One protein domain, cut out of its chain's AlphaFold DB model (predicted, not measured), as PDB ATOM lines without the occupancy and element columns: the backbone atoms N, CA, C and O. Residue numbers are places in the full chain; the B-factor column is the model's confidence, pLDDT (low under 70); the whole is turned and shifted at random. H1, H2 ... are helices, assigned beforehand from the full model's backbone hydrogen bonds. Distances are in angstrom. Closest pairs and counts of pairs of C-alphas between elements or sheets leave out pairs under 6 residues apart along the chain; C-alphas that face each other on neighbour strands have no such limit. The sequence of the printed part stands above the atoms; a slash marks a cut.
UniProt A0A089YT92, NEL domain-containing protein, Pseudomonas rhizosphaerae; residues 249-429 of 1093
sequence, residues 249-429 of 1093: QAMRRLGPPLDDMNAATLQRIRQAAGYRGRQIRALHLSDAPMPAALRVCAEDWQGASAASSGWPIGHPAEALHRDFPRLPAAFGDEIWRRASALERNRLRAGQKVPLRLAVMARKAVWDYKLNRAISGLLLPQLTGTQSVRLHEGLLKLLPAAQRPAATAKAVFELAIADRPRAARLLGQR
ATOM      1  N   GLN A 249      94.356  50.284  68.633       87.00
ATOM      2  CA  GLN A 249      95.623  50.281  69.361       87.00
ATOM      3  C   GLN A 249      95.982  51.698  69.816       87.00
ATOM      4  O   GLN A 249      96.229  51.931  70.996       87.00
ATOM      5  N   ALA A 250      95.915  52.678  68.912       88.69
ATOM      6  CA  ALA A 250      96.194  54.068  69.249       88.69
ATOM      7  C   ALA A 250      95.230  54.613  70.321       88.69
ATOM      8  O   ALA A 250      95.638  55.425  71.146       88.69
ATOM      9  N   MET A 251      93.972  54.165  70.343       90.88
ATOM     10  CA  MET A 251      93.002  54.514  71.381       90.88
ATOM     11  C   MET A 251      93.344  53.876  72.732       90.88
ATOM     12  O   MET A 251      93.331  54.597  73.727       90.88
ATOM     13  N   ARG A 252      93.689  52.580  72.790       89.81
ATOM     14  CA  ARG A 252      94.129  51.929  74.043       89.81
ATOM     15  C   ARG A 252      95.352  52.632  74.617       89.81
ATOM     16  O   ARG A 252      95.340  53.070  75.758       89.81
ATOM     17  N   ARG A 253      96.343  52.910  73.766       88.69
ATOM     18  CA  ARG A 253      97.598  53.571  74.151       88.69
ATOM     19  C   ARG A 253      97.452  55.013  74.649       88.69
ATOM     20  O   ARG A 253      98.462  55.596  75.021       88.69
ATOM     21  N   LEU A 254      96.256  55.617  74.674       89.19
ATOM     22  CA  LEU A 254      96.032  56.946  75.267       89.19
ATOM     23  C   LEU A 254      95.880  56.925  76.800       89.19
ATOM     24  O   LEU A 254      95.812  58.002  77.395       89.19
ATOM     25  N   GLY A 255      95.846  55.748  77.432       85.12
ATOM     26  CA  GLY A 255      95.987  55.593  78.880       85.12
ATOM     27  C   GLY A 255      94.936  54.687  79.538       85.12
ATOM     28  O   GLY A 255      93.993  54.231  78.882       85.12
ATOM     29  N   PRO A 256      95.026  54.506  80.872       82.81
ATOM     30  CA  PRO A 256      94.285  53.483  81.615       82.81
ATOM     31  C   PRO A 256      92.760  53.433  81.419       82.81
ATOM     32  O   PRO A 256      92.207  52.335  81.434       82.81
ATOM     33  N   PRO A 257      92.032  54.555  81.208       82.88
ATOM     34  CA  PRO A 257      90.587  54.497  80.970       82.88
ATOM     35  C   PRO A 257      90.176  53.734  79.699       82.88
ATOM     36  O   PRO A 257      89.016  53.344  79.569       82.88
ATOM     37  N   LEU A 258      91.086  53.545  78.744       87.88
ATOM     38  CA  LEU A 258      90.792  52.922  77.453       87.88
ATOM     39  C   LEU A 258      91.438  51.541  77.287       87.88
ATOM     40  O   LEU A 258      90.985  50.788  76.426       87.88
ATOM     41  N   ASP A 259      92.435  51.197  78.108       79.75
ATOM     42  CA  ASP A 259      93.244  49.976  77.975       79.75
ATOM     43  C   ASP A 259      92.385  48.708  77.863       79.75
ATOM     44  O   ASP A 259      92.486  47.971  76.884       79.75
ATOM     45  N   ASP A 260      91.474  48.498  78.817       80.75
ATOM     46  CA  ASP A 260      90.703  47.253  78.936       80.75
ATOM     47  C   ASP A 260      89.372  47.275  78.144       80.75
ATOM     48  O   ASP A 260      88.502  46.414  78.315       80.75
ATOM     49  N   MET A 261      89.178  48.257  77.255       86.44
ATOM     50  CA  MET A 261      87.972  48.359  76.429       86.44
ATOM     51  C   MET A 261      88.073  47.554  75.126       86.44
ATOM     52  O   MET A 261      89.092  47.521  74.431       86.44
ATOM     53  N   ASN A 262      86.951  46.948  74.727       87.88
ATOM     54  CA  ASN A 262      86.863  46.279  73.430       87.88
ATOM     55  C   ASN A 262      86.890  47.288  72.261       87.88
ATOM     56  O   ASN A 262      86.473  48.440  72.399       87.88
ATOM     57  N   ALA A 263      87.342  46.820  71.093       84.69
ATOM     58  CA  ALA A 263      87.483  47.609  69.863       84.69
ATOM     59  C   ALA A 263      86.205  48.380  69.481       84.69
ATOM     60  O   ALA A 263      86.232  49.592  69.275       84.69
ATOM     61  N   ALA A 264      85.049  47.706  69.490       84.81
ATOM     62  CA  ALA A 264      83.776  48.325  69.123       84.81
ATOM     63  C   ALA A 264      83.389  49.489  70.055       84.81
ATOM     64  O   ALA A 264      82.788  50.469  69.614       84.81
ATOM     65  N   THR A 265      83.716  49.400  71.345       88.56
ATOM     66  CA  THR A 265      83.500  50.477  72.316       88.56
ATOM     67  C   THR A 265      84.470  51.635  72.084       88.56
ATOM     68  O   THR A 265      84.028  52.783  72.039       88.56
ATOM     69  N   LEU A 266      85.758  51.355  71.862       90.25
ATOM     70  CA  LEU A 266      86.773  52.374  71.558       90.25
ATOM     71  C   LEU A 266      86.409  53.185  70.311       90.25
ATOM     72  O   LEU A 266      86.446  54.418  70.331       90.25
ATOM     73  N   GLN A 267      85.969  52.502  69.255       87.69
ATOM     74  CA  GLN A 267      85.500  53.131  68.028       87.69
ATOM     75  C   GLN A 267      84.315  54.070  68.287       87.69
ATOM     76  O   GLN A 267      84.322  55.223  67.847       87.69
ATOM     77  N   ARG A 268      83.311  53.617  69.049       89.06
ATOM     78  CA  ARG A 268      82.128  54.431  69.372       89.06
ATOM     79  C   ARG A 268      82.483  55.641  70.228       89.06
ATOM     80  O   ARG A 268      81.960  56.721  69.963       89.06
ATOM     81  N   ILE A 269      83.392  55.498  71.194       90.94
ATOM     82  CA  ILE A 269      83.924  56.613  71.996       90.94
ATOM     83  C   ILE A 269      84.603  57.638  71.084       90.94
ATOM     84  O   ILE A 269      84.278  58.825  71.138       90.94
ATOM     85  N   ARG A 270      85.494  57.182  70.196       91.81
ATOM     86  CA  ARG A 270      86.217  58.028  69.237       91.81
ATOM     87  C   ARG A 270      85.258  58.811  68.331       91.81
ATOM     88  O   ARG A 270      85.368  60.034  68.213       91.81
ATOM     89  N   GLN A 271      84.299  58.119  67.716       88.62
ATOM     90  CA  GLN A 271      83.317  58.706  66.800       88.62
ATOM     91  C   GLN A 271      82.340  59.649  67.523       88.62
ATOM     92  O   GLN A 271      82.041  60.740  67.023       88.62
ATOM     93  N   ALA A 272      81.893  59.288  68.732       88.69
ATOM     94  CA  ALA A 272      81.048  60.137  69.568       88.69
ATOM     95  C   ALA A 272      81.782  61.402  70.038       88.69
ATOM     96  O   ALA A 272      81.170  62.471  70.075       88.69
ATOM     97  N   ALA A 273      83.089  61.320  70.302       89.00
ATOM     98  CA  ALA A 273      83.935  62.470  70.617       89.00
ATOM     99  C   ALA A 273      84.288  63.327  69.384       89.00
ATOM    100  O   ALA A 273      84.640  64.498  69.531       89.00
ATOM    101  N   GLY A 274      84.146  62.779  68.172       87.19
ATOM    102  CA  GLY A 274      84.382  63.482  66.907       87.19
ATOM    103  C   GLY A 274      85.829  63.452  66.418       87.19
ATOM    104  O   GLY A 274      86.227  64.359  65.687       87.19
ATOM    105  N   TYR A 275      86.603  62.440  66.816       84.94
ATOM    106  CA  TYR A 275      87.988  62.255  66.385       84.94
ATOM    107  C   TYR A 275      88.093  61.241  65.241       84.94
ATOM    108  O   TYR A 275      87.389  60.232  65.211       84.94
ATOM    109  N   ARG A 276      89.014  61.484  64.310       78.88
ATOM    110  CA  ARG A 276      89.429  60.526  63.271       78.88
ATOM    111  C   ARG A 276      90.621  59.701  63.745       78.88
ATOM    112  O   ARG A 276      91.413  60.197  64.544       78.88
ATOM    113  N   GLY A 277      90.805  58.502  63.199       73.62
ATOM    114  CA  GLY A 277      91.916  57.611  63.562       73.62
ATOM    115  C   GLY A 277      93.296  58.272  63.497       73.62
ATOM    116  O   GLY A 277      94.066  58.256  64.456       73.62
ATOM    117  N   ARG A 278      93.561  59.009  62.412       68.06
ATOM    118  CA  ARG A 278      94.804  59.784  62.251       68.06
ATOM    119  C   ARG A 278      95.027  60.840  63.336       68.06
ATOM    120  O   ARG A 278      96.163  61.117  63.690       68.06
ATOM    121  N   GLN A 279      93.953  61.457  63.841       78.06
ATOM    122  CA  GLN A 279      94.069  62.479  64.883       78.06
ATOM    123  C   GLN A 279      94.489  61.835  66.201       78.06
ATOM    124  O   GLN A 279      95.230  62.458  66.943       78.06
ATOM    125  N   ILE A 280      94.075  60.589  66.451       85.44
ATOM    126  CA  ILE A 280      94.527  59.804  67.602       85.44
ATOM    127  C   ILE A 280      96.012  59.449  67.465       85.44
ATOM    128  O   ILE A 280      96.779  59.695  68.389       85.44
ATOM    129  N   ARG A 281      96.452  58.965  66.294       82.00
ATOM    130  CA  ARG A 281      97.879  58.695  66.024       82.00
ATOM    131  C   ARG A 281      98.753  59.947  66.159       82.00
ATOM    132  O   ARG A 281      99.843  59.878  66.714       82.00
ATOM    133  N   ALA A 282      98.263  61.099  65.702       73.69
ATOM    134  CA  ALA A 282      98.978  62.368  65.816       73.69
ATOM    135  C   ALA A 282      99.217  62.796  67.273       73.69
ATOM    136  O   ALA A 282     100.262  63.376  67.547       73.69
ATOM    137  N   LEU A 283      98.300  62.477  68.201       81.81
ATOM    138  CA  LEU A 283      98.513  62.730  69.632       81.81
ATOM    139  C   LEU A 283      99.733  61.965  70.155       81.81
ATOM    140  O   LEU A 283     100.506  62.513  70.927       81.81
ATOM    141  N   HIS A 284      99.942  60.728  69.696       82.69
ATOM    142  CA  HIS A 284     101.113  59.934  70.079       82.69
ATOM    143  C   HIS A 284     102.407  60.476  69.490       82.69
ATOM    144  O   HIS A 284     103.431  60.461  70.160       82.69
ATOM    145  N   LEU A 285     102.381  60.980  68.256       75.06
ATOM    146  CA  LEU A 285     103.569  61.553  67.619       75.06
ATOM    147  C   LEU A 285     104.059  62.829  68.317       75.06
ATOM    148  O   LEU A 285     105.264  63.065  68.349       75.06
ATOM    149  N   SER A 286     103.147  63.616  68.893       74.81
ATOM    150  CA  SER A 286     103.464  64.829  69.655       74.81
ATOM    151  C   SER A 286     103.533  64.620  71.172       74.81
ATOM    152  O   SER A 286     103.610  65.605  71.904       74.81
ATOM    153  N   ASP A 287     103.479  63.369  71.647       80.69
ATOM    154  CA  ASP A 287     103.378  63.008  73.070       80.69
ATOM    155  C   ASP A 287     102.290  63.817  73.821       80.69
ATOM    156  O   ASP A 287     102.437  64.190  74.985       80.69
ATOM    157  N   ALA A 288     101.179  64.118  73.143       82.44
ATOM    158  CA  ALA A 288     100.096  64.920  73.686       82.44
ATOM    159  C   ALA A 288      99.188  64.101  74.628       82.44
ATOM    160  O   ALA A 288      98.880  62.935  74.354       82.44
ATOM    161  N   PRO A 289      98.679  64.717  75.712       87.31
ATOM    162  CA  PRO A 289      97.762  64.058  76.635       87.31
ATOM    163  C   PRO A 289      96.413  63.722  75.984       87.31
ATOM    164  O   PRO A 289      96.011  64.343  74.993       87.31
ATOM    165  N   MET A 290      95.668  62.786  76.586       89.81
ATOM    166  CA  MET A 290      94.322  62.428  76.127       89.81
ATOM    167  C   MET A 290      93.389  63.660  76.165       89.81
ATOM    168  O   MET A 290      93.181  64.254  77.226       89.81
ATOM    169  N   PRO A 291      92.767  64.045  75.035       91.00
ATOM    170  CA  PRO A 291      91.811  65.146  75.005       91.00
ATOM    171  C   PRO A 291      90.631  64.929  75.958       91.00
ATOM    172  O   PRO A 291      90.076  63.829  76.031       91.00
ATOM    173  N   ALA A 292      90.161  65.994  76.617       89.06
ATOM    174  CA  ALA A 292      89.073  65.905  77.592       89.06
ATOM    175  C   ALA A 292      87.776  65.350  76.986       89.06
ATOM    176  O   ALA A 292      87.031  64.638  77.652       89.06
ATOM    177  N   ALA A 293      87.519  65.631  75.705       89.44
ATOM    178  CA  ALA A 293      86.365  65.094  74.992       89.44
ATOM    179  C   ALA A 293      86.381  63.561  74.890       89.44
ATOM    180  O   ALA A 293      85.322  62.950  75.021       89.44
ATOM    181  N   LEU A 294      87.555  62.952  74.682       91.31
ATOM    182  CA  LEU A 294      87.715  61.496  74.657       91.31
ATOM    183  C   LEU A 294      87.644  60.921  76.068       91.31
ATOM    184  O   LEU A 294      86.911  59.960  76.270       91.31
ATOM    185  N   ARG A 295      88.310  61.558  77.041       88.75
ATOM    186  CA  ARG A 295      88.287  61.154  78.456       88.75
ATOM    187  C   ARG A 295      86.865  61.095  79.019       88.75
ATOM    188  O   ARG A 295      86.451  60.062  79.526       88.75
ATOM    189  N   VAL A 296      86.078  62.156  78.837       87.19
ATOM    190  CA  VAL A 296      84.689  62.204  79.322       87.19
ATOM    191  C   VAL A 296      83.799  61.187  78.605       87.19
ATOM    192  O   VAL A 296      82.934  60.582  79.229       87.19
ATOM    193  N   CYS A 297      84.007  60.961  77.301       89.00
ATOM    194  CA  CYS A 297      83.296  59.885  76.610       89.00
ATOM    195  C   CYS A 297      83.712  58.512  77.160       89.00
ATOM    196  O   CYS A 297      82.852  57.676  77.380       89.00
ATOM    197  N   ALA A 298      84.993  58.270  77.434       88.56
ATOM    198  CA  ALA A 298      85.441  57.015  78.034       88.56
ATOM    199  C   ALA A 298      84.759  56.757  79.387       88.56
ATOM    200  O   ALA A 298      84.179  55.692  79.583       88.56
ATOM    201  N   GLU A 299      84.737  57.760  80.269       85.31
ATOM    202  CA  GLU A 299      84.059  57.708  81.575       85.31
ATOM    203  C   GLU A 299      82.560  57.372  81.436       85.31
ATOM    204  O   GLU A 299      82.045  56.478  82.113       85.31
ATOM    205  N   ASP A 300      81.874  58.035  80.499       84.56
ATOM    206  CA  ASP A 300      80.459  57.809  80.179       84.56
ATOM    207  C   ASP A 300      80.185  56.349  79.747       84.56
ATOM    208  O   ASP A 300      79.156  55.764  80.109       84.56
ATOM    209  N   TRP A 301      81.110  55.738  78.999       85.31
ATOM    210  CA  TRP A 301      81.012  54.354  78.518       85.31
ATOM    211  C   TRP A 301      81.407  53.306  79.570       85.31
ATOM    212  O   TRP A 301      80.906  52.184  79.510       85.31
ATOM    213  N   GLN A 302      82.230  53.662  80.561       82.69
ATOM    214  CA  GLN A 302      82.541  52.804  81.716       82.69
ATOM    215  C   GLN A 302      81.402  52.736  82.744       82.69
ATOM    216  O   GLN A 302      81.443  51.919  83.661       82.69
ATOM    217  N   GLY A 303      80.379  53.591  82.620       70.19
ATOM    218  CA  GLY A 303      79.300  53.681  83.606       70.19
ATOM    219  C   GLY A 303      79.712  54.403  84.893       70.19
ATOM    220  O   GLY A 303      78.986  54.338  85.887       70.19
ATOM    221  N   ALA A 304      80.842  55.120  84.880       58.94
ATOM    222  CA  ALA A 304      81.199  56.036  85.950       58.94
ATOM    223  C   ALA A 304      80.155  57.167  85.985       58.94
ATOM    224  O   ALA A 304      79.942  57.885  85.009       58.94
ATOM    225  N   SER A 305      79.422  57.291  87.093       47.53
ATOM    226  CA  SER A 305      78.417  58.342  87.248       47.53
ATOM    227  C   SER A 305      79.077  59.717  87.128       47.53
ATOM    228  O   SER A 305      80.079  59.975  87.784       47.53
ATOM    229  N   ALA A 306      78.449  60.655  86.413       44.62
ATOM    230  CA  ALA A 306      78.838  62.074  86.411       44.62
ATOM    231  C   ALA A 306      78.898  62.702  87.829       44.62
ATOM    232  O   ALA A 306      79.379  63.821  87.997       44.62
ATOM    233  N   ALA A 307      78.413  61.994  88.859       40.75
ATOM    234  CA  ALA A 307      78.583  62.350  90.263       40.75
ATOM    235  C   ALA A 307      80.020  62.156  90.801       40.75
ATOM    236  O   ALA A 307      80.342  62.761  91.820       40.75
ATOM    237  N   SER A 308      80.894  61.374  90.148       43.28
ATOM    238  CA  SER A 308      82.309  61.220  90.544       43.28
ATOM    239  C   SER A 308      83.266  62.184  89.830       43.28
ATOM    240  O   SER A 308      84.419  62.292  90.228       43.28
ATOM    241  N   SER A 309      82.792  62.932  88.828       51.44
ATOM    242  CA  SER A 309      83.555  63.942  88.072       51.44
ATOM    243  C   SER A 309      83.268  65.376  88.551       51.44
ATOM    244  O   SER A 309      83.202  66.321  87.753       51.44
ATOM    245  N   GLY A 310      82.985  65.538  89.846       60.75
ATOM    246  CA  GLY A 310      82.891  66.853  90.471       60.75
ATOM    247  C   GLY A 310      84.241  67.561  90.403       60.75
ATOM    248  O   GLY A 310      85.290  66.920  90.427       60.75
ATOM    249  N   TRP A 311      84.231  68.888  90.297       75.06
ATOM    250  CA  TRP A 311      85.473  69.649  90.381       75.06
ATOM    251  C   TRP A 311      86.133  69.390  91.744       75.06
ATOM    252  O   TRP A 311      85.445  69.524  92.761       75.06
ATOM    253  N   PRO A 312      87.427  69.014  91.792       74.38
ATOM    254  CA  PRO A 312      88.121  68.802  93.055       74.38
ATOM    255  C   PRO A 312      88.019  70.044  93.948       74.38
ATOM    256  O   PRO A 312      88.134  71.174  93.466       74.38
ATOM    257  N   ILE A 313      87.825  69.848  95.253       71.31
ATOM    258  CA  ILE A 313      87.846  70.959  96.213       71.31
ATOM    259  C   ILE A 313      89.232  71.617  96.146       71.31
ATOM    260  O   ILE A 313      90.248  70.935  96.273       71.31
ATOM    261  N   GLY A 314      89.276  72.934  95.924       71.38
ATOM    262  CA  GLY A 314      90.529  73.678  95.754       71.38
ATOM    263  C   GLY A 314      91.173  73.549  94.368       71.38
ATOM    264  O   GLY A 314      92.355  73.860  94.216       71.38
ATOM    265  N   HIS A 315      90.430  73.094  93.352       80.06
ATOM    266  CA  HIS A 315      90.932  73.030  91.982       80.06
ATOM    267  C   HIS A 315      91.445  74.409  91.511       80.06
ATOM    268  O   HIS A 315      90.724  75.403  91.620       80.06
ATOM    269  N   PRO A 316      92.651  74.512  90.913       77.75
ATOM    270  CA  PRO A 316      93.282  75.800  90.599       77.75
ATOM    271  C   PRO A 316      92.491  76.676  89.613       77.75
ATOM    272  O   PRO A 316      92.730  77.879  89.523       77.75
ATOM    273  N   ALA A 317      91.547  76.081  88.882       80.44
ATOM    274  CA  ALA A 317      90.668  76.759  87.934       80.44
ATOM    275  C   ALA A 317      89.201  76.878  88.401       80.44
ATOM    276  O   ALA A 317      88.313  76.976  87.561       80.44
ATOM    277  N   GLU A 318      88.915  76.851  89.707       81.19
ATOM    278  CA  GLU A 318      87.552  76.848  90.280       81.19
ATOM    279  C   GLU A 318      86.617  77.941  89.718       81.19
ATOM    280  O   GLU A 318      85.416  77.718  89.535       81.19
ATOM    281  N   ALA A 319      87.163  79.101  89.336       83.06
ATOM    282  CA  ALA A 319      86.411  80.162  88.663       83.06
ATOM    283  C   ALA A 319      85.725  79.698  87.355       83.06
ATOM    284  O   ALA A 319      84.626  80.162  87.049       83.06
ATOM    285  N   LEU A 320      86.313  78.745  86.614       84.50
ATOM    286  CA  LEU A 320      85.689  78.134  85.431       84.50
ATOM    287  C   LEU A 320      84.425  77.357  85.798       84.50
ATOM    288  O   LEU A 320      83.426  77.472  85.094       84.50
ATOM    289  N   HIS A 321      84.434  76.608  86.900       85.94
ATOM    290  CA  HIS A 321      83.253  75.879  87.363       85.94
ATOM    291  C   HIS A 321      82.149  76.828  87.833       85.94
ATOM    292  O   HIS A 321      80.981  76.659  87.481       85.94
ATOM    293  N   ARG A 322      82.525  77.871  88.581       83.56
ATOM    294  CA  ARG A 322      81.597  78.900  89.069       83.56
ATOM    295  C   ARG A 322      80.820  79.562  87.925       83.56
ATOM    296  O   ARG A 322      79.594  79.719  88.026       83.56
ATOM    297  N   ASP A 323      81.534  79.948  86.866       80.50
ATOM    298  CA  ASP A 323      80.990  80.704  85.733       80.50
ATOM    299  C   ASP A 323      80.375  79.776  84.664       80.50
ATOM    300  O   ASP A 323      79.414  80.152  83.987       80.50
ATOM    301  N   PHE A 324      80.843  78.525  84.567       85.06
ATOM    302  CA  PHE A 324      80.318  77.483  83.679       85.06
ATOM    303  C   PHE A 324      79.972  76.198  84.454       85.06
ATOM    304  O   PHE A 324      80.640  75.178  84.288       85.06
ATOM    305  N   PRO A 325      78.861  76.168  85.220       82.50
ATOM    306  CA  PRO A 325      78.530  75.040  86.106       82.50
ATOM    307  C   PRO A 325      78.322  73.692  85.403       82.50
ATOM    308  O   PRO A 325      78.282  72.652  86.047       82.50
ATOM    309  N   ARG A 326      78.139  73.703  84.076       83.12
ATOM    310  CA  ARG A 326      77.961  72.498  83.247       83.12
ATOM    311  C   ARG A 326      79.254  72.024  82.572       83.12
ATOM    312  O   ARG A 326      79.178  71.126  81.739       83.12
ATOM    313  N   LEU A 327      80.390  72.658  82.856       85.81
ATOM    314  CA  LEU A 327      81.702  72.276  82.338       85.81
ATOM    315  C   LEU A 327      82.279  71.134  83.198       85.81
ATOM    316  O   LEU A 327      82.485  71.347  84.397       85.81
ATOM    317  N   PRO A 328      82.557  69.948  82.627       86.62
ATOM    318  CA  PRO A 328      83.219  68.867  83.359       86.62
ATOM    319  C   PRO A 328      84.645  69.248  83.783       86.62
ATOM    320  O   PRO A 328      85.314  70.004  83.072       86.62
ATOM    321  N   ALA A 329      85.124  68.692  84.903       85.19
ATOM    322  CA  ALA A 329      86.472  68.951  85.426       85.19
ATOM    323  C   ALA A 329      87.564  68.651  84.386       85.19
ATOM    324  O   ALA A 329      88.450  69.473  84.186       85.19
ATOM    325  N   ALA A 330      87.408  67.572  83.613       85.75
ATOM    326  CA  ALA A 330      88.346  67.192  82.563       85.75
ATOM    327  C   ALA A 330      88.597  68.296  81.517       85.75
ATOM    328  O   ALA A 330      89.734  68.566  81.123       85.75
ATOM    329  N   PHE A 331      87.533  68.982  81.083       88.50
ATOM    330  CA  PHE A 331      87.661  70.131  80.185       88.50
ATOM    331  C   PHE A 331      88.246  71.349  80.908       88.50
ATOM    332  O   PHE A 331      88.951  72.146  80.294       88.50
ATOM    333  N   GLY A 332      87.976  71.487  82.207       88.56
ATOM    334  CA  GLY A 332      88.626  72.460  83.079       88.56
ATOM    335  C   GLY A 332      90.147  72.299  83.124       88.56
ATOM    336  O   GLY A 332      90.852  73.288  82.934       88.56
ATOM    337  N   ASP A 333      90.642  71.070  83.292       86.12
ATOM    338  CA  ASP A 333      92.075  70.740  83.294       86.12
ATOM    339  C   ASP A 333      92.733  71.088  81.954       86.12
ATOM    340  O   ASP A 333      93.818  71.672  81.902       86.12
ATOM    341  N   GLU A 334      92.072  70.746  80.843       87.88
ATOM    342  CA  GLU A 334      92.568  71.044  79.497       87.88
ATOM    343  C   GLU A 334      92.643  72.558  79.251       87.88
ATOM    344  O   GLU A 334      93.645  73.057  78.735       87.88
ATOM    345  N   ILE A 335      91.616  73.304  79.667       88.94
ATOM    346  CA  ILE A 335      91.598  74.771  79.573       88.94
ATOM    347  C   ILE A 335      92.673  75.381  80.482       88.94
ATOM    348  O   ILE A 335      93.347  76.321  80.067       88.94
ATOM    349  N   TRP A 336      92.880  74.834  81.683       87.94
ATOM    350  CA  TRP A 336      93.922  75.272  82.613       87.94
ATOM    351  C   TRP A 336      95.336  75.057  82.057       87.94
ATOM    352  O   TRP A 336      96.159  75.967  82.129       87.94
ATOM    353  N   ARG A 337      95.623  73.892  81.460       84.38
ATOM    354  CA  ARG A 337      96.927  73.608  80.828       84.38
ATOM    355  C   ARG A 337      97.234  74.553  79.671       84.38
ATOM    356  O   ARG A 337      98.381  74.943  79.490       84.38
ATOM    357  N   ARG A 338      96.205  74.953  78.924       81.12
ATOM    358  CA  ARG A 338      96.312  75.918  77.821       81.12
ATOM    359  C   ARG A 338      96.260  77.381  78.270       81.12
ATOM    360  O   ARG A 338      96.289  78.264  77.410       81.12
ATOM    361  N   ALA A 339      96.126  77.657  79.567       80.12
ATOM    362  CA  ALA A 339      96.083  79.012  80.102       80.12
ATOM    363  C   ALA A 339      97.499  79.575  80.307       80.12
ATOM    364  O   ALA A 339      98.387  78.900  80.851       80.12
ATOM    365  N   SER A 340      97.701  80.837  79.924       74.69
ATOM    366  CA  SER A 340      98.967  81.535  80.161       74.69
ATOM    367  C   SER A 340      99.205  81.747  81.660       74.69
ATOM    368  O   SER A 340      98.296  81.590  82.486       74.69
ATOM    369  N   ALA A 341     100.432  82.093  82.054       73.81
ATOM    370  CA  ALA A 341     100.760  82.315  83.466       73.81
ATOM    371  C   ALA A 341      99.862  83.395  84.110       73.81
ATOM    372  O   ALA A 341      99.391  83.229  85.238       73.81
ATOM    373  N   LEU A 342      99.547  84.460  83.361       65.19
ATOM    374  CA  LEU A 342      98.665  85.540  83.806       65.19
ATOM    375  C   LEU A 342      97.222  85.057  84.015       65.19
ATOM    376  O   LEU A 342      96.594  85.372  85.029       65.19
ATOM    377  N   GLU A 343      96.689  84.278  83.076       78.31
ATOM    378  CA  GLU A 343      95.336  83.727  83.174       78.31
ATOM    379  C   GLU A 343      95.212  82.732  84.337       78.31
ATOM    380  O   GLU A 343      94.224  82.768  85.076       78.31
ATOM    381  N   ARG A 344      96.240  81.901  84.556       86.19
ATOM    382  CA  ARG A 344      96.325  80.985  85.703       86.19
ATOM    383  C   ARG A 344      96.293  81.734  87.036       86.19
ATOM    384  O   ARG A 344      95.569  81.327  87.945       86.19
ATOM    385  N   ASN A 345      97.001  82.858  87.139       78.38
ATOM    386  CA  ASN A 345      96.977  83.706  88.332       78.38
ATOM    387  C   ASN A 345      95.595  84.338  88.570       78.38
ATOM    388  O   ASN A 345      95.113  84.341  89.703       78.38
ATOM    389  N   ARG A 346      94.911  84.806  87.515       77.69
ATOM    390  CA  ARG A 346      93.548  85.369  87.623       77.69
ATOM    391  C   ARG A 346      92.516  84.338  88.079       77.69
ATOM    392  O   ARG A 346      91.679  84.645  88.927       77.69
ATOM    393  N   LEU A 347      92.588  83.119  87.540       81.06
ATOM    394  CA  LEU A 347      91.715  82.016  87.946       81.06
ATOM    395  C   LEU A 347      91.933  81.634  89.419       81.06
ATOM    396  O   LEU A 347      90.951  81.498  90.149       81.06
ATOM    397  N   ARG A 348      93.193  81.549  89.877       80.81
ATOM    398  CA  ARG A 348      93.538  81.278  91.289       80.81
ATOM    399  C   ARG A 348      93.085  82.381  92.240       80.81
ATOM    400  O   ARG A 348      92.668  82.090  93.353       80.81
ATOM    401  N   ALA A 349      93.128  83.637  91.800       75.81
ATOM    402  CA  ALA A 349      92.633  84.776  92.567       75.81
ATOM    403  C   ALA A 349      91.091  84.842  92.645       75.81
ATOM    404  O   ALA A 349      90.547  85.794  93.201       75.81
ATOM    405  N   GLY A 350      90.370  83.874  92.059       67.38
ATOM    406  CA  GLY A 350      88.908  83.835  92.061       67.38
ATOM    407  C   GLY A 350      88.258  84.946  91.230       67.38
ATOM    408  O   GLY A 350      87.077  85.244  91.418       67.38
ATOM    409  N   GLN A 351      88.996  85.576  90.312       69.88
ATOM    410  CA  GLN A 351      88.502  86.684  89.489       69.88
ATOM    411  C   GLN A 351      87.578  86.191  88.350       69.88
ATOM    412  O   GLN A 351      87.304  84.995  88.218       69.88
ATOM    413  N   LYS A 352      87.017  87.113  87.549       75.50
ATOM    414  CA  LYS A 352      86.180  86.789  86.372       75.50
ATOM    415  C   LYS A 352      87.004  85.953  85.384       75.50
ATOM    416  O   LYS A 352      88.153  86.299  85.108       75.50
ATOM    417  N   VAL A 353      86.430  84.873  84.846       76.56
ATOM    418  CA  VAL A 353      87.116  84.046  83.837       76.56
ATOM    419  C   VAL A 353      87.471  84.914  82.612       76.56
ATOM    420  O   VAL A 353      86.566  85.533  82.043       76.56
ATOM    421  N   PRO A 354      88.749  84.965  82.177       75.31
ATOM    422  CA  PRO A 354      89.167  85.714  80.989       75.31
ATOM    423  C   PRO A 354      88.386  85.315  79.733       75.31
ATOM    424  O   PRO A 354      88.067  84.140  79.549       75.31
ATOM    425  N   LEU A 355      88.115  86.269  78.834       67.50
ATOM    426  CA  LEU A 355      87.246  86.049  77.668       67.50
ATOM    427  C   LEU A 355      87.695  84.865  76.798       67.50
ATOM    428  O   LEU A 355      86.861  84.062  76.388       67.50
ATOM    429  N   ARG A 356      89.002  84.716  76.559       79.62
ATOM    430  CA  ARG A 356      89.563  83.600  75.787       79.62
ATOM    431  C   ARG A 356      89.210  82.247  76.413       79.62
ATOM    432  O   ARG A 356      88.630  81.390  75.747       79.62
ATOM    433  N   LEU A 357      89.466  82.093  77.715       78.12
ATOM    434  CA  LEU A 357      89.114  80.887  78.469       78.12
ATOM    435  C   LEU A 357      87.596  80.685  78.559       78.12
ATOM    436  O   LEU A 357      87.124  79.555  78.490       78.12
ATOM    437  N   ALA A 358      86.814  81.765  78.635       74.50
ATOM    438  CA  ALA A 358      85.355  81.717  78.610       74.50
ATOM    439  C   ALA A 358      84.811  81.221  77.256       74.50
ATOM    440  O   ALA A 358      83.861  80.438  77.228       74.50
ATOM    441  N   VAL A 359      85.408  81.627  76.130       72.69
ATOM    442  CA  VAL A 359      85.063  81.116  74.792       72.69
ATOM    443  C   VAL A 359      85.410  79.631  74.681       72.69
ATOM    444  O   VAL A 359      84.571  78.844  74.236       72.69
ATOM    445  N   MET A 360      86.597  79.228  75.151       76.94
ATOM    446  CA  MET A 360      86.997  77.818  75.206       76.94
ATOM    447  C   MET A 360      86.038  76.991  76.072       76.94
ATOM    448  O   MET A 360      85.575  75.942  75.633       76.94
ATOM    449  N   ALA A 361      85.659  77.496  77.250       82.00
ATOM    450  CA  ALA A 361      84.709  76.849  78.153       82.00
ATOM    451  C   ALA A 361      83.307  76.719  77.537       82.00
ATOM    452  O   ALA A 361      82.683  75.664  77.642       82.00
ATOM    453  N   ARG A 362      82.805  77.748  76.838       80.50
ATOM    454  CA  ARG A 362      81.511  77.677  76.131       80.50
ATOM    455  C   ARG A 362      81.519  76.614  75.041       80.50
ATOM    456  O   ARG A 362      80.572  75.830  74.962       80.50
ATOM    457  N   LYS A 363      82.583  76.575  74.233       81.00
ATOM    458  CA  LYS A 363      82.765  75.553  73.200       81.00
ATOM    459  C   LYS A 363      82.821  74.158  73.827       81.00
ATOM    460  O   LYS A 363      82.059  73.292  73.417       81.00
ATOM    461  N   ALA A 364      83.614  73.981  74.883       84.56
ATOM    462  CA  ALA A 364      83.716  72.724  75.618       84.56
ATOM    463  C   ALA A 364      82.362  72.249  76.175       84.56
ATOM    464  O   ALA A 364      82.026  71.077  76.055       84.56
ATOM    465  N   VAL A 365      81.527  73.150  76.712       86.38
ATOM    466  CA  VAL A 365      80.167  72.807  77.171       86.38
ATOM    467  C   VAL A 365      79.262  72.358  76.015       86.38
ATOM    468  O   VAL A 365      78.388  71.513  76.220       86.38
ATOM    469  N   TRP A 366      79.411  72.920  74.815       84.56
ATOM    470  CA  TRP A 366      78.645  72.481  73.643       84.56
ATOM    471  C   TRP A 366      79.108  71.133  73.116       84.56
ATOM    472  O   TRP A 366      78.263  70.256  72.924       84.56
ATOM    473  N   ASP A 367      80.418  70.965  72.957       84.38
ATOM    474  CA  ASP A 367      81.026  69.713  72.516       84.38
ATOM    475  C   ASP A 367      80.658  68.591  73.500       84.38
ATOM    476  O   ASP A 367      80.151  67.552  73.087       84.38
ATOM    477  N   TYR A 368      80.747  68.845  74.810       88.44
ATOM    478  CA  TYR A 368      80.298  67.913  75.848       88.44
ATOM    479  C   TYR A 368      78.820  67.517  75.697       88.44
ATOM    480  O   TYR A 368      78.485  66.333  75.707       88.44
ATOM    481  N   LYS A 369      77.914  68.488  75.506       88.06
ATOM    482  CA  LYS A 369      76.478  68.206  75.313       88.06
ATOM    483  C   LYS A 369      76.208  67.378  74.061       88.06
ATOM    484  O   LYS A 369      75.343  66.507  74.101       88.06
ATOM    485  N   LEU A 370      76.894  67.681  72.959       90.50
ATOM    486  CA  LEU A 370      76.751  66.953  71.701       90.50
ATOM    487  C   LEU A 370      77.249  65.514  71.861       90.50
ATOM    488  O   LEU A 370      76.510  64.581  71.558       90.50
ATOM    489  N   ASN A 371      78.454  65.338  72.405       91.56
ATOM    490  CA  ASN A 371      79.081  64.032  72.602       91.56
ATOM    491  C   ASN A 371      78.244  63.129  73.518       91.56
ATOM    492  O   ASN A 371      78.021  61.959  73.200       91.56
ATOM    493  N   ARG A 372      77.706  63.682  74.613       89.44
ATOM    494  CA  ARG A 372      76.836  62.949  75.544       89.44
ATOM    495  C   ARG A 372      75.481  62.601  74.924       89.44
ATOM    496  O   ARG A 372      74.977  61.505  75.143       89.44
ATOM    497  N   ALA A 373      74.894  63.497  74.121       91.31
ATOM    498  CA  ALA A 373      73.641  63.219  73.414       91.31
ATOM    499  C   ALA A 373      73.806  62.119  72.355       91.31
ATOM    500  O   ALA A 373      72.939  61.255  72.252       91.31
ATOM    501  N   ILE A 374      74.921  62.130  71.613       91.62
ATOM    502  CA  ILE A 374      75.278  61.081  70.647       91.62
ATOM    503  C   ILE A 374      75.524  59.751  71.373       91.62
ATOM    504  O   ILE A 374      74.937  58.740  70.999       91.62
ATOM    505  N   SER A 375      76.313  59.745  72.454       90.88
ATOM    506  CA  SER A 375      76.563  58.533  73.253       90.88
ATOM    507  C   SER A 375      75.271  57.968  73.858       90.88
ATOM    508  O   SER A 375      75.054  56.758  73.843       90.88
ATOM    509  N   GLY A 376      74.356  58.833  74.305       89.44
ATOM    510  CA  GLY A 376      73.050  58.449  74.848       89.44
ATOM    511  C   GLY A 376      72.039  57.901  73.835       89.44
ATOM    512  O   GLY A 376      70.946  57.522  74.251       89.44
ATOM    513  N   LEU A 377      72.379  57.851  72.537       90.31
ATOM    514  CA  LEU A 377      71.634  57.069  71.540       90.31
ATOM    515  C   LEU A 377      71.901  55.565  71.685       90.31
ATOM    516  O   LEU A 377      71.029  54.767  71.355       90.31
ATOM    517  N   LEU A 378      73.092  55.185  72.165       89.31
ATOM    518  CA  LEU A 378      73.504  53.790  72.362       89.31
ATOM    519  C   LEU A 378      73.521  53.373  73.835       89.31
ATOM    520  O   LEU A 378      73.366  52.189  74.119       89.31
ATOM    521  N   LEU A 379      73.718  54.322  74.753       88.12
ATOM    522  CA  LEU A 379      73.831  54.088  76.193       88.12
ATOM    523  C   LEU A 379      72.548  54.529  76.924       88.12
ATOM    524  O   LEU A 379      72.366  55.733  77.135       88.12
ATOM    525  N   PRO A 380      71.673  53.591  77.353       84.25
ATOM    526  CA  PRO A 380      70.409  53.912  78.024       84.25
ATOM    527  C   PRO A 380      70.580  54.764  79.286       84.25
ATOM    528  O   PRO A 380      69.761  55.632  79.579       84.25
ATOM    529  N   GLN A 381      71.679  54.568  80.018       82.81
ATOM    530  CA  GLN A 381      72.004  55.316  81.233       82.81
ATOM    531  C   GLN A 381      72.328  56.800  80.980       82.81
ATOM    532  O   GLN A 381      72.288  57.610  81.904       82.81
ATOM    533  N   LEU A 382      72.634  57.173  79.732       82.50
ATOM    534  CA  LEU A 382      72.883  58.555  79.311       82.50
ATOM    535  C   LEU A 382      71.703  59.149  78.532       82.50
ATOM    536  O   LEU A 382      71.768  60.305  78.100       82.50
ATOM    537  N   THR A 383      70.631  58.381  78.320       83.69
ATOM    538  CA  THR A 383      69.446  58.859  77.616       83.69
ATOM    539  C   THR A 383      68.758  59.937  78.450       83.69
ATOM    540  O   THR A 383      68.211  59.692  79.522       83.69
ATOM    541  N   GLY A 384      68.786  61.165  77.940       82.94
ATOM    542  CA  GLY A 384      68.083  62.304  78.521       82.94
ATOM    543  C   GLY A 384      67.336  63.093  77.455       82.94
ATOM    544  O   GLY A 384      67.318  62.729  76.281       82.94
ATOM    545  N   THR A 385      66.768  64.235  77.841       85.00
ATOM    546  CA  THR A 385      65.968  65.090  76.943       85.00
ATOM    547  C   THR A 385      66.698  65.458  75.644       85.00
ATOM    548  O   THR A 385      66.076  65.585  74.595       85.00
ATOM    549  N   GLN A 386      68.025  65.622  75.695       85.12
ATOM    550  CA  GLN A 386      68.838  65.953  74.521       85.12
ATOM    551  C   GLN A 386      69.017  64.755  73.580       85.12
ATOM    552  O   GLN A 386      68.815  64.901  72.379       85.12
ATOM    553  N   SER A 387      69.326  63.570  74.109       88.31
ATOM    554  CA  SER A 387      69.470  62.341  73.318       88.31
ATOM    555  C   SER A 387      68.146  61.955  72.645       88.31
ATOM    556  O   SER A 387      68.139  61.623  71.464       88.31
ATOM    557  N   VAL A 388      67.013  62.105  73.350       88.38
ATOM    558  CA  VAL A 388      65.661  61.889  72.791       88.38
ATOM    559  C   VAL A 388      65.366  62.871  71.655       88.38
ATOM    560  O   VAL A 388      64.955  62.465  70.571       88.38
ATOM    561  N   ARG A 389      65.648  64.165  71.855       89.06
ATOM    562  CA  ARG A 389      65.461  65.189  70.816       89.06
ATOM    563  C   ARG A 389      66.323  64.930  69.577       89.06
ATOM    564  O   ARG A 389      65.861  65.133  68.455       89.06
ATOM    565  N   LEU A 390      67.572  64.507  69.776       91.81
ATOM    566  CA  LEU A 390      68.467  64.129  68.685       91.81
ATOM    567  C   LEU A 390      67.920  62.915  67.928       91.81
ATOM    568  O   LEU A 390      67.841  62.960  66.703       91.81
ATOM    569  N   HIS A 391      67.488  61.882  68.652       90.88
ATOM    570  CA  HIS A 391      66.899  60.671  68.087       90.88
ATOM    571  C   HIS A 391      65.685  60.988  67.197       90.88
ATOM    572  O   HIS A 391      65.677  60.639  66.017       90.88
ATOM    573  N   GLU A 392      64.702  61.736  67.708       88.44
ATOM    574  CA  GLU A 392      63.520  62.146  66.936       88.44
ATOM    575  C   GLU A 392      63.875  63.001  65.710       88.44
ATOM    576  O   GLU A 392      63.275  62.858  64.642       88.44
ATOM    577  N   GLY A 393      64.848  63.906  65.853       87.38
ATOM    578  CA  GLY A 393      65.324  64.755  64.764       87.38
ATOM    579  C   GLY A 393      65.966  63.956  63.631       87.38
ATOM    580  O   GLY A 393      65.725  64.256  62.462       87.38
ATOM    581  N   LEU A 394      66.743  62.929  63.973       87.75
ATOM    582  CA  LEU A 394      67.405  62.047  63.014       87.75
ATOM    583  C   LEU A 394      66.418  61.087  62.340       87.75
ATOM    584  O   LEU A 394      66.501  60.896  61.131       87.75
ATOM    585  N   LEU A 395      65.419  60.563  63.063       87.06
ATOM    586  CA  LEU A 395      64.372  59.718  62.470       87.06
ATOM    587  C   LEU A 395      63.583  60.431  61.362       87.06
ATOM    588  O   LEU A 395      63.156  59.801  60.397       87.06
ATOM    589  N   LYS A 396      63.408  61.754  61.460       85.12
ATOM    590  CA  LYS A 396      62.746  62.548  60.411       85.12
ATOM    591  C   LYS A 396      63.533  62.598  59.098       85.12
ATOM    592  O   LYS A 396      62.925  62.873  58.067       85.12
ATOM    593  N   LEU A 397      64.841  62.333  59.131       80.19
ATOM    594  CA  LEU A 397      65.699  62.284  57.943       80.19
ATOM    595  C   LEU A 397      65.534  60.984  57.154       80.19
ATOM    596  O   LEU A 397      65.884  60.941  55.979       80.19
ATOM    597  N   LEU A 398      64.987  59.943  57.784       78.81
ATOM    598  CA  LEU A 398      64.709  58.678  57.122       78.81
ATOM    599  C   LEU A 398      63.364  58.731  56.371       78.81
ATOM    600  O   LEU A 398      62.397  59.343  56.866       78.81
ATOM    601  N   PRO A 399      63.257  58.052  55.208       80.94
ATOM    602  CA  PRO A 399      61.986  57.836  54.520       80.94
ATOM    603  C   PRO A 399      60.934  57.253  55.470       80.94
ATOM    604  O   PRO A 399      61.256  56.411  56.308       80.94
ATOM    605  N   ALA A 400      59.666  57.664  55.342       77.06
ATOM    606  CA  ALA A 400      58.598  57.286  56.278       77.06
ATOM    607  C   ALA A 400      58.458  55.762  56.472       77.06
ATOM    608  O   ALA A 400      58.205  55.313  57.587       77.06
ATOM    609  N   ALA A 401      58.715  54.983  55.416       72.38
ATOM    610  CA  ALA A 401      58.704  53.520  55.441       72.38
ATOM    611  C   ALA A 401      59.825  52.891  56.297       72.38
ATOM    612  O   ALA A 401      59.668  51.776  56.779       72.38
ATOM    613  N   GLN A 402      60.946  53.590  56.506       75.81
ATOM    614  CA  GLN A 402      62.127  53.074  57.213       75.81
ATOM    615  C   GLN A 402      62.185  53.502  58.690       75.81
ATOM    616  O   GLN A 402      62.951  52.936  59.467       75.81
ATOM    617  N   ARG A 403      61.358  54.471  59.114       80.38
ATOM    618  CA  ARG A 403      61.354  55.008  60.491       80.38
ATOM    619  C   ARG A 403      61.033  53.972  61.579       80.38
ATOM    620  O   ARG A 403      61.729  53.989  62.589       80.38
ATOM    621  N   PRO A 404      60.043  53.069  61.420       72.00
ATOM    622  CA  PRO A 404      59.701  52.096  62.464       72.00
ATOM    623  C   PRO A 404      60.773  51.016  62.673       72.00
ATOM    624  O   PRO A 404      60.793  50.374  63.717       72.00
ATOM    625  N   ALA A 405      61.650  50.809  61.685       72.38
ATOM    626  CA  ALA A 405      62.692  49.781  61.691       72.38
ATOM    627  C   ALA A 405      64.092  50.328  62.037       72.38
ATOM    628  O   ALA A 405      65.072  49.580  62.029       72.38
ATOM    629  N   ALA A 406      64.218  51.629  62.319       78.88
ATOM    630  CA  ALA A 406      65.503  52.264  62.574       78.88
ATOM    631  C   ALA A 406      66.076  51.834  63.936       78.88
ATOM    632  O   ALA A 406      65.535  52.157  64.993       78.88
ATOM    633  N   THR A 407      67.196  51.112  63.918       85.44
ATOM    634  CA  THR A 407      67.885  50.678  65.140       85.44
ATOM    635  C   THR A 407      68.655  51.828  65.795       85.44
ATOM    636  O   THR A 407      69.077  52.771  65.125       85.44
ATOM    637  N   ALA A 408      68.913  51.733  67.105       83.12
ATOM    638  CA  ALA A 408      69.747  52.697  67.836       83.12
ATOM    639  C   ALA A 408      71.135  52.885  67.192       83.12
ATOM    640  O   ALA A 408      71.631  54.007  67.100       83.12
ATOM    641  N   LYS A 409      71.714  51.794  66.665       82.94
ATOM    642  CA  LYS A 409      72.955  51.821  65.882       82.94
ATOM    643  C   LYS A 409      72.803  52.663  64.614       82.94
ATOM    644  O   LYS A 409      73.595  53.568  64.409       82.94
ATOM    645  N   ALA A 410      71.767  52.435  63.806       81.81
ATOM    646  CA  ALA A 410      71.549  53.204  62.578       81.81
ATOM    647  C   ALA A 410      71.360  54.709  62.847       81.81
ATOM    648  O   ALA A 410      71.884  55.547  62.118       81.81
ATOM    649  N   VAL A 411      70.652  55.066  63.924       86.62
ATOM    650  CA  VAL A 411      70.471  56.473  64.314       86.62
ATOM    651  C   VAL A 411      71.781  57.093  64.818       86.62
ATOM    652  O   VAL A 411      72.051  58.257  64.529       86.62
ATOM    653  N   PHE A 412      72.618  56.330  65.523       88.94
ATOM    654  CA  PHE A 412      73.960  56.764  65.913       88.94
ATOM    655  C   PHE A 412      74.857  57.038  64.696       88.94
ATOM    656  O   PHE A 412      75.458  58.109  64.634       88.94
ATOM    657  N   GLU A 413      74.883  56.136  63.709       84.38
ATOM    658  CA  GLU A 413      75.657  56.306  62.465       84.38
ATOM    659  C   GLU A 413      75.264  57.598  61.723       84.38
ATOM    660  O   GLU A 413      76.117  58.391  61.325       84.38
ATOM    661  N   LEU A 414      73.960  57.888  61.631       81.62
ATOM    662  CA  LEU A 414      73.465  59.144  61.054       81.62
ATOM    663  C   LEU A 414      73.943  60.383  61.829       81.62
ATOM    664  O   LEU A 414      74.194  61.431  61.230       81.62
ATOM    665  N   ALA A 415      74.056  60.285  63.156       85.12
ATOM    666  CA  ALA A 415      74.501  61.390  64.000       85.12
ATOM    667  C   ALA A 415      75.993  61.707  63.810       85.12
ATOM    668  O   ALA A 415      76.377  62.880  63.837       85.12
ATOM    669  N   ILE A 416      76.831  60.680  63.635       85.12
ATOM    670  CA  ILE A 416      78.279  60.848  63.463       85.12
ATOM    671  C   ILE A 416      78.666  61.199  62.021       85.12
ATOM    672  O   ILE A 416      79.644  61.925  61.838       85.12
ATOM    673  N   ALA A 417      77.876  60.781  61.026       77.00
ATOM    674  CA  ALA A 417      78.090  61.137  59.623       77.00
ATOM    675  C   ALA A 417      77.987  62.657  59.377       77.00
ATOM    676  O   ALA A 417      78.788  63.223  58.639       77.00
ATOM    677  N   ASP A 418      77.050  63.345  60.046       78.06
ATOM    678  CA  ASP A 418      76.893  64.806  59.984       78.06
ATOM    679  C   ASP A 418      76.721  65.399  61.393       78.06
ATOM    680  O   ASP A 418      75.651  65.869  61.804       78.06
ATOM    681  N   ARG A 419      77.823  65.398  62.156       85.00
ATOM    682  CA  ARG A 419      77.884  65.996  63.504       85.00
ATOM    683  C   ARG A 419      77.410  67.460  63.540       85.00
ATOM    684  O   ARG A 419      76.698  67.818  64.484       85.00
ATOM    685  N   PRO A 420      77.736  68.335  62.562       79.81
ATOM    686  CA  PRO A 420      77.179  69.688  62.510       79.81
ATOM    687  C   PRO A 420      75.646  69.722  62.415       79.81
ATOM    688  O   PRO A 420      75.005  70.572  63.040       79.81
ATOM    689  N   ARG A 421      75.021  68.818  61.656       82.38
ATOM    690  CA  ARG A 421      73.558  68.681  61.615       82.38
ATOM    691  C   ARG A 421      72.996  68.086  62.897       82.38
ATOM    692  O   ARG A 421      71.987  68.605  63.371       82.38
ATOM    693  N   ALA A 422      73.659  67.105  63.508       85.38
ATOM    694  CA  ALA A 422      73.288  66.598  64.831       85.38
ATOM    695  C   ALA A 422      73.267  67.726  65.884       85.38
ATOM    696  O   ALA A 422      72.291  67.883  66.621       85.38
ATOM    697  N   ALA A 423      74.279  68.600  65.880       83.38
ATOM    698  CA  ALA A 423      74.313  69.796  66.722       83.38
ATOM    699  C   ALA A 423      73.121  70.735  66.445       83.38
ATOM    700  O   ALA A 423      72.444  71.176  67.378       83.38
ATOM    701  N   ARG A 424      72.787  70.981  65.168       81.88
ATOM    702  CA  ARG A 424      71.615  71.792  64.784       81.88
ATOM    703  C   ARG A 424      70.292  71.187  65.264       81.88
ATOM    704  O   ARG A 424      69.437  71.934  65.739       81.88
ATOM    705  N   LEU A 425      70.124  69.865  65.189       84.56
ATOM    706  CA  LEU A 425      68.925  69.153  65.663       84.56
ATOM    707  C   LEU A 425      68.743  69.268  67.187       84.56
ATOM    708  O   LEU A 425      67.619  69.420  67.675       84.56
ATOM    709  N   LEU A 426      69.850  69.318  67.932       82.56
ATOM    710  CA  LEU A 426      69.872  69.633  69.367       82.56
ATOM    711  C   LEU A 426      69.553  71.106  69.680       82.56
ATOM    712  O   LEU A 426      69.481  71.500  70.844       82.56
ATOM    713  N   GLY A 427      69.370  71.947  68.659       76.62
ATOM    714  CA  GLY A 427      69.216  73.389  68.817       76.62
ATOM    715  C   GLY A 427      70.530  74.105  69.136       76.62
ATOM    716  O   GLY A 427      70.504  75.289  69.471       76.62
ATOM    717  N   GLN A 428      71.677  73.424  69.017       79.62
ATOM    718  CA  GLN A 428      72.978  74.078  69.058       79.62
ATOM    719  C   GLN A 428      73.180  74.787  67.720       79.62
ATOM    720  O   GLN A 428      73.507  74.189  66.696       79.62
ATOM    721  N   ARG A 429      72.948  76.095  67.709       59.34
ATOM    722  CA  ARG A 429      73.400  76.939  66.609       59.34
ATOM    723  C   ARG A 429      74.848  77.290  66.902       59.34
ATOM    724  O   ARG A 429      75.121  77.864  67.955       59.34
TER     725      ARG A 429
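What this domain is: This is residues 249 to 429 of the 1093 residues of the protein "NEL domain-containing protein" of Pseudomonas rhizosphaerae (UniProt A0A089YT92). One long helix, H9, makes the spine of an elongated body, with the other helices gathered in three groups along it. H7 packs on residues 357 to 364 of H9, with H6 and H8 next to it at that end; H10 and H11 pack on the last residues of H9 and H12 joins them; H3 and H5 pack on its later part, with H1, H2 and H4 beyond them. The loop of residues 396 to 407, between H10 and H11, lies at one far end of the longest axis. The printed part has 181 residues with twelve named helices, H1 to H12 in order along the chain, and no named strand: the class is all helix, with helix packing mostly crossed. The whole is compact, with a radius of gyration of the C-alphas of 17.4 A, and the C-alphas span 59 by 35 by 27 A.

Where its parts are: Find C-alpha 249 at (95.623, 50.281, 69.361), where H1 begins; it runs over residues 249 to 252, and H2 over residues 256 to 259. Next come H3, residues 263 to 273 and 15.3 A long, and H4, residues 277 to 285 and 13.0 A. H5, residues 292 to 302, is 15.2 A long. After an unnamed stretch look for H6 at residues 318 to 323, H7 at residues 329 to 337, 12.3 A long, and H8 at residues 341 to 348. At C-alpha 355, (87.246, 86.049, 77.668), H9 begins; its 21 residues, 355 to 375, cover 29.8 A. H10, residues 385 to 395, is 15.5 A long, and H11, residues 408 to 417, is 14.4 A. H12, residues 419 to 425, ends at C-alpha 425, (68.925, 69.153, 65.663).

How they stand to each other: Start at H9, the hub, which touches five helices. With residues 357 to 364 alone it touches H7, closest at the C-alphas of Phe 331 and Ala 364, 6.6 A apart. With residues 367 to 375 alone it touches H5, at a shallow tilt of 30 degrees, the same way; the closest C-alphas are those of Ala 293 and Tyr 368, 6.7 A. With residues 371 to 375 alone it touches H3, at a steep tilt of 43 degrees, opposite ways; the closest are the C-alphas of Ala 272 and Asn 371, 5.3 A. With residues 372 to 374 alone it touches H10, C-alphas of Ala 373 and Ser 387 closest at 4.3 A. With residues 374 to 375 alone it touches H11, C-alphas of Ile 374 and Phe 412 closest at 6.5 A. H12 touches H10, about perpendicular at 77 degrees, with the C-alphas of Gly 393 and Leu 425 closest at 5.8 A. H6 touches H8, with the C-alphas of Ala 319 and Leu 347 closest at 5.7 A. H2 touches H5, closest at the C-alphas of Pro 257 and Ala 298, 6.4 A. H4 touches H1, closest at the C-alphas of Ala 250 and Arg 281, 5.9 A. H4 and H9 are apart. In H3 and H5 to H12 every O i to N i+4 pair is within hydrogen-bond range, in H4 4 of 5; H1 and H2 are too short for such a pair.

The domain as a whole: The two C-alphas farthest apart are those of Ala 349 and Ala 401, at 59.2 A. The printed part has no cut. The links H5 to H6, 15 residues, and H10 to H11, 12 residues, are long. The mean pLDDT of the printed part is 81.7, and 13 residues are under 70, among them residues 304 to 310.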